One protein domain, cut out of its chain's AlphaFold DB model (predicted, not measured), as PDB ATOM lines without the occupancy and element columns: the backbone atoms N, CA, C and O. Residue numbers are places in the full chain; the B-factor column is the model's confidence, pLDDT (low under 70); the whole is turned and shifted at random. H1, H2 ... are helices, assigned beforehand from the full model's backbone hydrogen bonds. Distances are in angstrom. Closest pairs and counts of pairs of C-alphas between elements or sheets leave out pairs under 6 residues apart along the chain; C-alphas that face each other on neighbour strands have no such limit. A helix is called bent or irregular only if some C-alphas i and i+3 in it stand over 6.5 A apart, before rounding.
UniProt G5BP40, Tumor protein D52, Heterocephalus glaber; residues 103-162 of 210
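What this domain is: This is residues 103 to 162 of the 210 residues of the protein "Tumor protein D52" of Heterocephalus glaber (UniProt G5BP40). What shape do these atoms make? Two helices meet near their ends in an L: the long H1 makes one arm and the shorter H2 the other, with a tight link at the corner and no core between the arms. What is it made of, and how large is it? The printed part has 60 residues with two named helices, H1 then H2 along the chain, and no named strand; its class is all helix. It is extended, with a radius of gyration of the C-alphas of 20.1 A, and flat, spanning 57 by 35 by 8 A.

Where its parts are: Where is the longest helix? H1 is residues 103 to 139 and measures 54.0 A from first to last C-alpha. It begins at C-alpha 103, (-53.950, -19.258, 55.457), and ends at C-alpha 139, (-28.260, 23.832, 35.492). Where is the other helix? H2 is residues 144 to 161, 25.2 A from first to last C-alpha, and ends at C-alpha 161, (-5.356, 8.115, 55.077).

How they stand to each other: How does H2 stand to H1? They are close but not clearly touching, with 2 pairs of C-alphas within 8 A; the closest C-alphas are those of Arg 138 and Ser 144, 5.8 A apart. They run opposite ways at a steep tilt of 69 degrees, only just short of about perpendicular. What do the backbones show? In H1 and H2 every O i to N i+4 pair is within hydrogen-bond range, and neither helix is bent.

The domain as a whole: How far does the printed part reach? The two C-alphas farthest apart, those of Glu 103 and Thr 160, are 58.1 A apart. Is there a cut or a long link? The printed part has no cut, and the link from H1 to H2, four residues, is tight. Which residues stand free? Residues 103 to 133, of which 103 to 133 belong to H1, residues 136 to 141, of which 136 to 139 belong to H1, and residues 145 to 162, of which 145 to 161 belong to H2, stand free. Where is confidence low? The mean pLDDT of the printed part is 84.3, and residues 143 to 146 and 159 to 162 are under 70.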
ATOM      1  N   GLU A 103     -53.369 -20.340  56.257       77.75
ATOM      2  CA  GLU A 103     -53.950 -19.258  55.457       77.75
ATOM      3  C   GLU A 103     -53.432 -17.852  55.821       77.75
ATOM      4  O   GLU A 103     -53.091 -17.063  54.940       77.75
ATOM      5  N   GLU A 104     -53.380 -17.516  57.112       83.19
ATOM      6  CA  GLU A 104     -52.933 -16.202  57.595       83.19
ATOM      7  C   GLU A 104     -51.430 -16.024  57.366       83.19
ATOM      8  O   GLU A 104     -50.968 -14.940  57.004       83.19
ATOM      9  N   GLN A 105     -50.656 -17.098  57.540       82.19
ATOM     10  CA  GLN A 105     -49.222 -17.094  57.275       82.19
ATOM     11  C   GLN A 105     -48.927 -16.867  55.787       82.19
ATOM     12  O   GLN A 105     -47.988 -16.141  55.449       82.19
ATOM     13  N   ASP A 106     -49.724 -17.459  54.900       84.69
ATOM     14  CA  ASP A 106     -49.577 -17.280  53.460       84.69
ATOM     15  C   ASP A 106     -50.044 -15.905  52.977       84.69
ATOM     16  O   ASP A 106     -49.398 -15.329  52.100       84.69
ATOM     17  N   GLU A 107     -51.097 -15.331  53.562       89.00
ATOM     18  CA  GLU A 107     -51.512 -13.957  53.251       89.00
ATOM     19  C   GLU A 107     -50.436 -12.945  53.667       89.00
ATOM     20  O   GLU A 107     -50.025 -12.112  52.859       89.00
ATOM     21  N   LEU A 108     -49.865 -13.090  54.868       92.00
ATOM     22  CA  LEU A 108     -48.758 -12.246  55.330       92.00
ATOM     23  C   LEU A 108     -47.526 -12.340  54.419       92.00
ATOM     24  O   LEU A 108     -46.848 -11.339  54.202       92.00
ATOM     25  N   ARG A 109     -47.233 -13.517  53.848       91.00
ATOM     26  CA  ARG A 109     -46.151 -13.665  52.857       91.00
ATOM     27  C   ARG A 109     -46.440 -12.906  51.563       91.00
ATOM     28  O   ARG A 109     -45.513 -12.343  50.983       91.00
ATOM     29  N   ARG A 110     -47.694 -12.884  51.103       94.44
ATOM     30  CA  ARG A 110     -48.095 -12.120  49.908       94.44
ATOM     31  C   ARG A 110     -48.023 -10.622  50.162       94.44
ATOM     32  O   ARG A 110     -47.486  -9.898  49.328       94.44
ATOM     33  N   GLU A 111     -48.531 -10.165  51.303       94.69
ATOM     34  CA  GLU A 111     -48.451  -8.759  51.698       94.69
ATOM     35  C   GLU A 111     -47.000  -8.307  51.842       94.69
ATOM     36  O   GLU A 111     -46.642  -7.251  51.322       94.69
ATOM     37  N   LEU A 112     -46.148  -9.129  52.463       92.88
ATOM     38  CA  LEU A 112     -44.715  -8.863  52.561       92.88
ATOM     39  C   LEU A 112     -44.093  -8.686  51.172       92.88
ATOM     40  O   LEU A 112     -43.471  -7.657  50.920       92.88
ATOM     41  N   ALA A 113     -44.321  -9.633  50.257       92.94
ATOM     42  CA  ALA A 113     -43.780  -9.567  48.899       92.94
ATOM     43  C   ALA A 113     -44.251  -8.310  48.146       92.94
ATOM     44  O   ALA A 113     -43.470  -7.661  47.451       92.94
ATOM     45  N   LYS A 114     -45.521  -7.927  48.318       97.69
ATOM     46  CA  LYS A 114     -46.077  -6.710  47.722       97.69
ATOM     47  C   LYS A 114     -45.430  -5.446  48.293       97.69
ATOM     48  O   LYS A 114     -45.067  -4.551  47.536       97.69
ATOM     49  N   VAL A 115     -45.264  -5.367  49.613       97.56
ATOM     50  CA  VAL A 115     -44.599  -4.230  50.266       97.56
ATOM     51  C   VAL A 115     -43.134  -4.139  49.838       97.56
ATOM     52  O   VAL A 115     -42.643  -3.042  49.585       97.56
ATOM     53  N   GLU A 116     -42.434  -5.265  49.696       95.25
ATOM     54  CA  GLU A 116     -41.060  -5.301  49.183       95.25
ATOM     55  C   GLU A 116     -40.968  -4.759  47.745       95.25
ATOM     56  O   GLU A 116     -40.075  -3.960  47.447       95.25
ATOM     57  N   GLU A 117     -41.915  -5.111  46.871       96.69
ATOM     58  CA  GLU A 117     -42.003  -4.576  45.505       96.69
ATOM     59  C   GLU A 117     -42.309  -3.067  45.487       96.69
ATOM     60  O   GLU A 117     -41.685  -2.302  44.742       96.69
ATOM     61  N   GLU A 118     -43.234  -2.607  46.331       97.50
ATOM     62  CA  GLU A 118     -43.550  -1.185  46.480       97.50
ATOM     63  C   GLU A 118     -42.338  -0.398  46.993       97.50
ATOM     64  O   GLU A 118     -42.013   0.650  46.432       97.50
ATOM     65  N   ILE A 119     -41.611  -0.917  47.990       96.62
ATOM     66  CA  ILE A 119     -40.358  -0.326  48.482       96.62
ATOM     67  C   ILE A 119     -39.348  -0.233  47.345       96.62
ATOM     68  O   ILE A 119     -38.779   0.837  47.121       96.62
ATOM     69  N   GLN A 120     -39.147  -1.317  46.597       95.75
ATOM     70  CA  GLN A 120     -38.194  -1.340  45.495       95.75
ATOM     71  C   GLN A 120     -38.556  -0.302  44.425       95.75
ATOM     72  O   GLN A 120     -37.695   0.453  43.963       95.75
ATOM     73  N   THR A 121     -39.836  -0.217  44.072       98.19
ATOM     74  CA  THR A 121     -40.353   0.761  43.113       98.19
ATOM     75  C   THR A 121     -40.159   2.188  43.622       98.19
ATOM     76  O   THR A 121     -39.652   3.049  42.899       98.19
ATOM     77  N   LEU A 122     -40.500   2.457  44.883       98.00
ATOM     78  CA  LEU A 122     -40.326   3.771  45.494       98.00
ATOM     79  C   LEU A 122     -38.849   4.163  45.582       98.00
ATOM     80  O   LEU A 122     -38.525   5.313  45.291       98.00
ATOM     81  N   SER A 123     -37.941   3.232  45.887       96.50
ATOM     82  CA  SER A 123     -36.493   3.471  45.848       96.50
ATOM     83  C   SER A 123     -36.016   3.868  44.450       96.50
ATOM     84  O   SER A 123     -35.238   4.812  44.318       96.50
ATOM     85  N   GLN A 124     -36.514   3.217  43.394       96.44
ATOM     86  CA  GLN A 124     -36.185   3.589  42.012       96.44
ATOM     87  C   GLN A 124     -36.704   4.988  41.660       96.44
ATOM     88  O   GLN A 124     -35.978   5.798  41.078       96.44
ATOM     89  N   VAL A 125     -37.946   5.302  42.042       98.62
ATOM     90  CA  VAL A 125     -38.539   6.632  41.844       98.62
ATOM     91  C   VAL A 125     -37.752   7.699  42.606       98.62
ATOM     92  O   VAL A 125     -37.513   8.782  42.066       98.62
ATOM     93  N   LEU A 126     -37.331   7.409  43.838       97.75
ATOM     94  CA  LEU A 126     -36.534   8.314  44.658       97.75
ATOM     95  C   LEU A 126     -35.176   8.583  44.003       97.75
ATOM     96  O   LEU A 126     -34.847   9.743  43.768       97.75
ATOM     97  N   ALA A 127     -34.460   7.536  43.586       91.50
ATOM     98  CA  ALA A 127     -33.186   7.660  42.879       91.50
ATOM     99  C   ALA A 127     -33.324   8.481  41.582       91.50
ATOM    100  O   ALA A 127     -32.487   9.334  41.268       91.50
ATOM    101  N   ALA A 128     -34.416   8.291  40.834       95.38
ATOM    102  CA  ALA A 128     -34.710   9.097  39.653       95.38
ATOM    103  C   ALA A 128     -34.940  10.582  40.001       95.38
ATOM    104  O   ALA A 128     -34.463  11.466  39.282       95.38
ATOM    105  N   LYS A 129     -35.629  10.879  41.112       96.06
ATOM    106  CA  LYS A 129     -35.844  12.252  41.599       96.06
ATOM    107  C   LYS A 129     -34.557  12.895  42.111       96.06
ATOM    108  O   LYS A 129     -34.333  14.064  41.814       96.06
ATOM    109  N   GLU A 130     -33.701  12.161  42.811       89.62
ATOM    110  CA  GLU A 130     -32.386  12.636  43.266       89.62
ATOM    111  C   GLU A 130     -31.479  12.980  42.084       89.62
ATOM    112  O   GLU A 130     -30.886  14.059  42.040       89.62
ATOM    113  N   LYS A 131     -31.453  12.123  41.058       93.50
ATOM    114  CA  LYS A 131     -30.758  12.406  39.798       93.50
ATOM    115  C   LYS A 131     -31.306  13.661  39.114       93.50
ATOM    116  O   LYS A 131     -30.534  14.493  38.642       93.50
ATOM    117  N   HIS A 132     -32.628  13.823  39.066       94.50
ATOM    118  CA  HIS A 132     -33.255  15.015  38.490       94.50
ATOM    119  C   HIS A 132     -32.953  16.285  39.302       94.50
ATOM    120  O   HIS A 132     -32.694  17.342  38.727       94.50
ATOM    121  N   LEU A 133     -32.918  16.183  40.632       91.81
ATOM    122  CA  LEU A 133     -32.508  17.267  41.520       91.81
ATOM    123  C   LEU A 133     -31.056  17.679  41.252       91.81
ATOM    124  O   LEU A 133     -30.785  18.872  41.124       91.81
ATOM    125  N   ALA A 134     -30.140  16.714  41.136       85.69
ATOM    126  CA  ALA A 134     -28.740  16.969  40.802       85.69
ATOM    127  C   ALA A 134     -28.603  17.667  39.438       85.69
ATOM    128  O   ALA A 134     -27.837  18.619  39.291       85.69
ATOM    129  N   GLU A 135     -29.408  17.264  38.455       90.75
ATOM    130  CA  GLU A 135     -29.445  17.894  37.135       90.75
ATOM    131  C   GLU A 135     -29.942  19.350  37.185       90.75
ATOM    132  O   GLU A 135     -29.350  20.229  36.555       90.75
ATOM    133  N   ILE A 136     -30.995  19.638  37.956       91.50
ATOM    134  CA  ILE A 136     -31.487  21.010  38.165       91.50
ATOM    135  C   ILE A 136     -30.427  21.855  38.879       91.50
ATOM    136  O   ILE A 136     -30.123  22.956  38.425       91.50
ATOM    137  N   LYS A 137     -29.830  21.336  39.957       87.25
ATOM    138  CA  LYS A 137     -28.733  21.981  40.695       87.25
ATOM    139  C   LYS A 137     -27.583  22.356  39.758       87.25
ATOM    140  O   LYS A 137     -27.176  23.517  39.729       87.25
ATOM    141  N   ARG A 138     -27.159  21.419  38.903       84.81
ATOM    142  CA  ARG A 138     -26.141  21.635  37.866       84.81
ATOM    143  C   ARG A 138     -26.518  22.768  36.910       84.81
ATOM    144  O   ARG A 138     -25.693  23.647  36.676       84.81
ATOM    145  N   LYS A 139     -27.750  22.772  36.387       86.12
ATOM    146  CA  LYS A 139     -28.260  23.832  35.492       86.12
ATOM    147  C   LYS A 139     -28.329  25.201  36.170       86.12
ATOM    148  O   LYS A 139     -28.103  26.208  35.511       86.12
ATOM    149  N   LEU A 140     -28.623  25.234  37.469       86.19
ATOM    150  CA  LEU A 140     -28.670  26.454  38.277       86.19
ATOM    151  C   LEU A 140     -27.290  26.884  38.809       86.19
ATOM    152  O   LEU A 140     -27.189  27.923  39.454       86.19
ATOM    153  N   GLY A 141     -26.232  26.103  38.570       80.56
ATOM    154  CA  GLY A 141     -24.894  26.369  39.105       80.56
ATOM    155  C   GLY A 141     -24.769  26.155  40.619       80.56
ATOM    156  O   GLY A 141     -23.773  26.555  41.219       80.56
ATOM    157  N   ILE A 142     -25.756  25.513  41.246       70.44
ATOM    158  CA  ILE A 142     -25.779  25.188  42.672       70.44
ATOM    159  C   ILE A 142     -25.114  23.815  42.840       70.44
ATOM    160  O   ILE A 142     -25.522  22.852  42.205       70.44
ATOM    161  N   GLY A 143     -24.080  23.695  43.672       69.00
ATOM    162  CA  GLY A 143     -23.477  22.398  44.027       69.00
ATOM    163  C   GLY A 143     -22.309  21.924  43.153       69.00
ATOM    164  O   GLY A 143     -21.371  21.369  43.703       69.00
ATOM    165  N   SER A 144     -22.245  22.229  41.851       66.38
ATOM    166  CA  SER A 144     -21.205  21.673  40.954       66.38
ATOM    167  C   SER A 144     -19.759  21.973  41.381       66.38
ATOM    168  O   SER A 144     -18.887  21.118  41.266       66.38
ATOM    169  N   LEU A 145     -19.485  23.186  41.875       64.25
ATOM    170  CA  LEU A 145     -18.134  23.586  42.296       64.25
ATOM    171  C   LEU A 145     -17.839  23.218  43.759       64.25
ATOM    172  O   LEU A 145     -16.698  22.925  44.102       64.25
ATOM    173  N   GLN A 146     -18.860  23.235  44.619       68.62
ATOM    174  CA  GLN A 146     -18.738  22.912  46.045       68.62
ATOM    175  C   GLN A 146     -18.640  21.400  46.272       68.62
ATOM    176  O   GLN A 146     -17.751  20.973  46.995       68.62
ATOM    177  N   GLU A 147     -19.455  20.592  45.593       70.69
ATOM    178  CA  GLU A 147     -19.385  19.126  45.637       70.69
ATOM    179  C   GLU A 147     -18.126  18.608  44.938       70.69
ATOM    180  O   GLU A 147     -17.487  17.710  45.460       70.69
ATOM    181  N   LEU A 148     -17.679  19.205  43.822       73.06
ATOM    182  CA  LEU A 148     -16.386  18.835  43.225       73.06
ATOM    183  C   LEU A 148     -15.224  19.138  44.180       73.06
ATOM    184  O   LEU A 148     -14.326  18.317  44.343       73.06
ATOM    185  N   LYS A 149     -15.243  20.304  44.838       72.06
ATOM    186  CA  LYS A 149     -14.221  20.674  45.821       72.06
ATOM    187  C   LYS A 149     -14.261  19.758  47.046       72.06
ATOM    188  O   LYS A 149     -13.202  19.356  47.515       72.06
ATOM    189  N   GLN A 150     -15.454  19.422  47.531       77.94
ATOM    190  CA  GLN A 150     -15.648  18.544  48.681       77.94
ATOM    191  C   GLN A 150     -15.266  17.095  48.346       77.94
ATOM    192  O   GLN A 150     -14.462  16.516  49.059       77.94
ATOM    193  N   ASN A 151     -15.717  16.552  47.214       75.88
ATOM    194  CA  ASN A 151     -15.408  15.189  46.771       75.88
ATOM    195  C   ASN A 151     -13.918  15.001  46.456       75.88
ATOM    196  O   ASN A 151     -13.370  13.933  46.708       75.88
ATOM    197  N   ILE A 152     -13.239  16.025  45.922       75.62
ATOM    198  CA  ILE A 152     -11.780  15.984  45.750       75.62
ATOM    199  C   ILE A 152     -11.079  16.090  47.106       75.62
ATOM    200  O   ILE A 152     -10.105  15.380  47.321       75.62
ATOM    201  N   ALA A 153     -11.545  16.942  48.024       73.38
ATOM    202  CA  ALA A 153     -10.949  17.062  49.356       73.38
ATOM    203  C   ALA A 153     -11.095  15.766  50.170       73.38
ATOM    204  O   ALA A 153     -10.119  15.312  50.765       73.38
ATOM    205  N   GLU A 154     -12.275  15.149  50.136       76.06
ATOM    206  CA  GLU A 154     -12.561  13.869  50.781       76.06
ATOM    207  C   GLU A 154     -11.822  12.725  50.091       76.06
ATOM    208  O   GLU A 154     -11.114  11.987  50.763       76.06
ATOM    209  N   GLY A 155     -11.854  12.628  48.757       74.81
ATOM    210  CA  GLY A 155     -11.100  11.609  48.019       74.81
ATOM    211  C   GLY A 155      -9.583  11.734  48.196       74.81
ATOM    212  O   GLY A 155      -8.879  10.730  48.250       74.81
ATOM    213  N   TRP A 156      -9.056  12.953  48.347       71.81
ATOM    214  CA  TRP A 156      -7.642  13.178  48.647       71.81
ATOM    215  C   TRP A 156      -7.297  12.806  50.091       71.81
ATOM    216  O   TRP A 156      -6.266  12.177  50.333       71.81
ATOM    217  N   GLN A 157      -8.164  13.137  51.053       75.00
ATOM    218  CA  GLN A 157      -8.012  12.692  52.436       75.00
ATOM    219  C   GLN A 157      -8.048  11.170  52.545       75.00
ATOM    220  O   GLN A 157      -7.157  10.605  53.169       75.00
ATOM    221  N   ASP A 158      -8.996  10.511  51.892       72.69
ATOM    222  CA  ASP A 158      -9.193   9.063  51.971       72.69
ATOM    223  C   ASP A 158      -8.020   8.295  51.334       72.69
ATOM    224  O   ASP A 158      -7.482   7.336  51.897       72.69
ATOM    225  N   VAL A 159      -7.506   8.811  50.210       59.62
ATOM    226  CA  VAL A 159      -6.275   8.303  49.597       59.62
ATOM    227  C   VAL A 159      -5.084   8.516  50.529       59.62
ATOM    228  O   VAL A 159      -4.334   7.571  50.743       59.62
ATOM    229  N   THR A 160      -4.922   9.694  51.141       61.59
ATOM    230  CA  THR A 160      -3.799   9.947  52.066       61.59
ATOM    231  C   THR A 160      -3.886   9.211  53.407       61.59
ATOM    232  O   THR A 160      -2.849   8.930  54.012       61.59
ATOM    233  N   ALA A 161      -5.094   8.872  53.857       61.22
ATOM    234  CA  ALA A 161      -5.356   8.115  55.077       61.22
ATOM    235  C   ALA A 161      -5.108   6.608  54.901       61.22
ATOM    236  O   ALA A 161      -4.858   5.902  55.880       61.22
ATOM    237  N   THR A 162      -5.124   6.115  53.662       63.03
ATOM    238  CA  THR A 162      -4.876   4.706  53.346       63.03
ATOM    239  C   THR A 162      -3.391   4.350  53.504       63.03
ATOM    240  O   THR A 162      -2.496   5.084  53.071       63.03
TER     241      THR A 162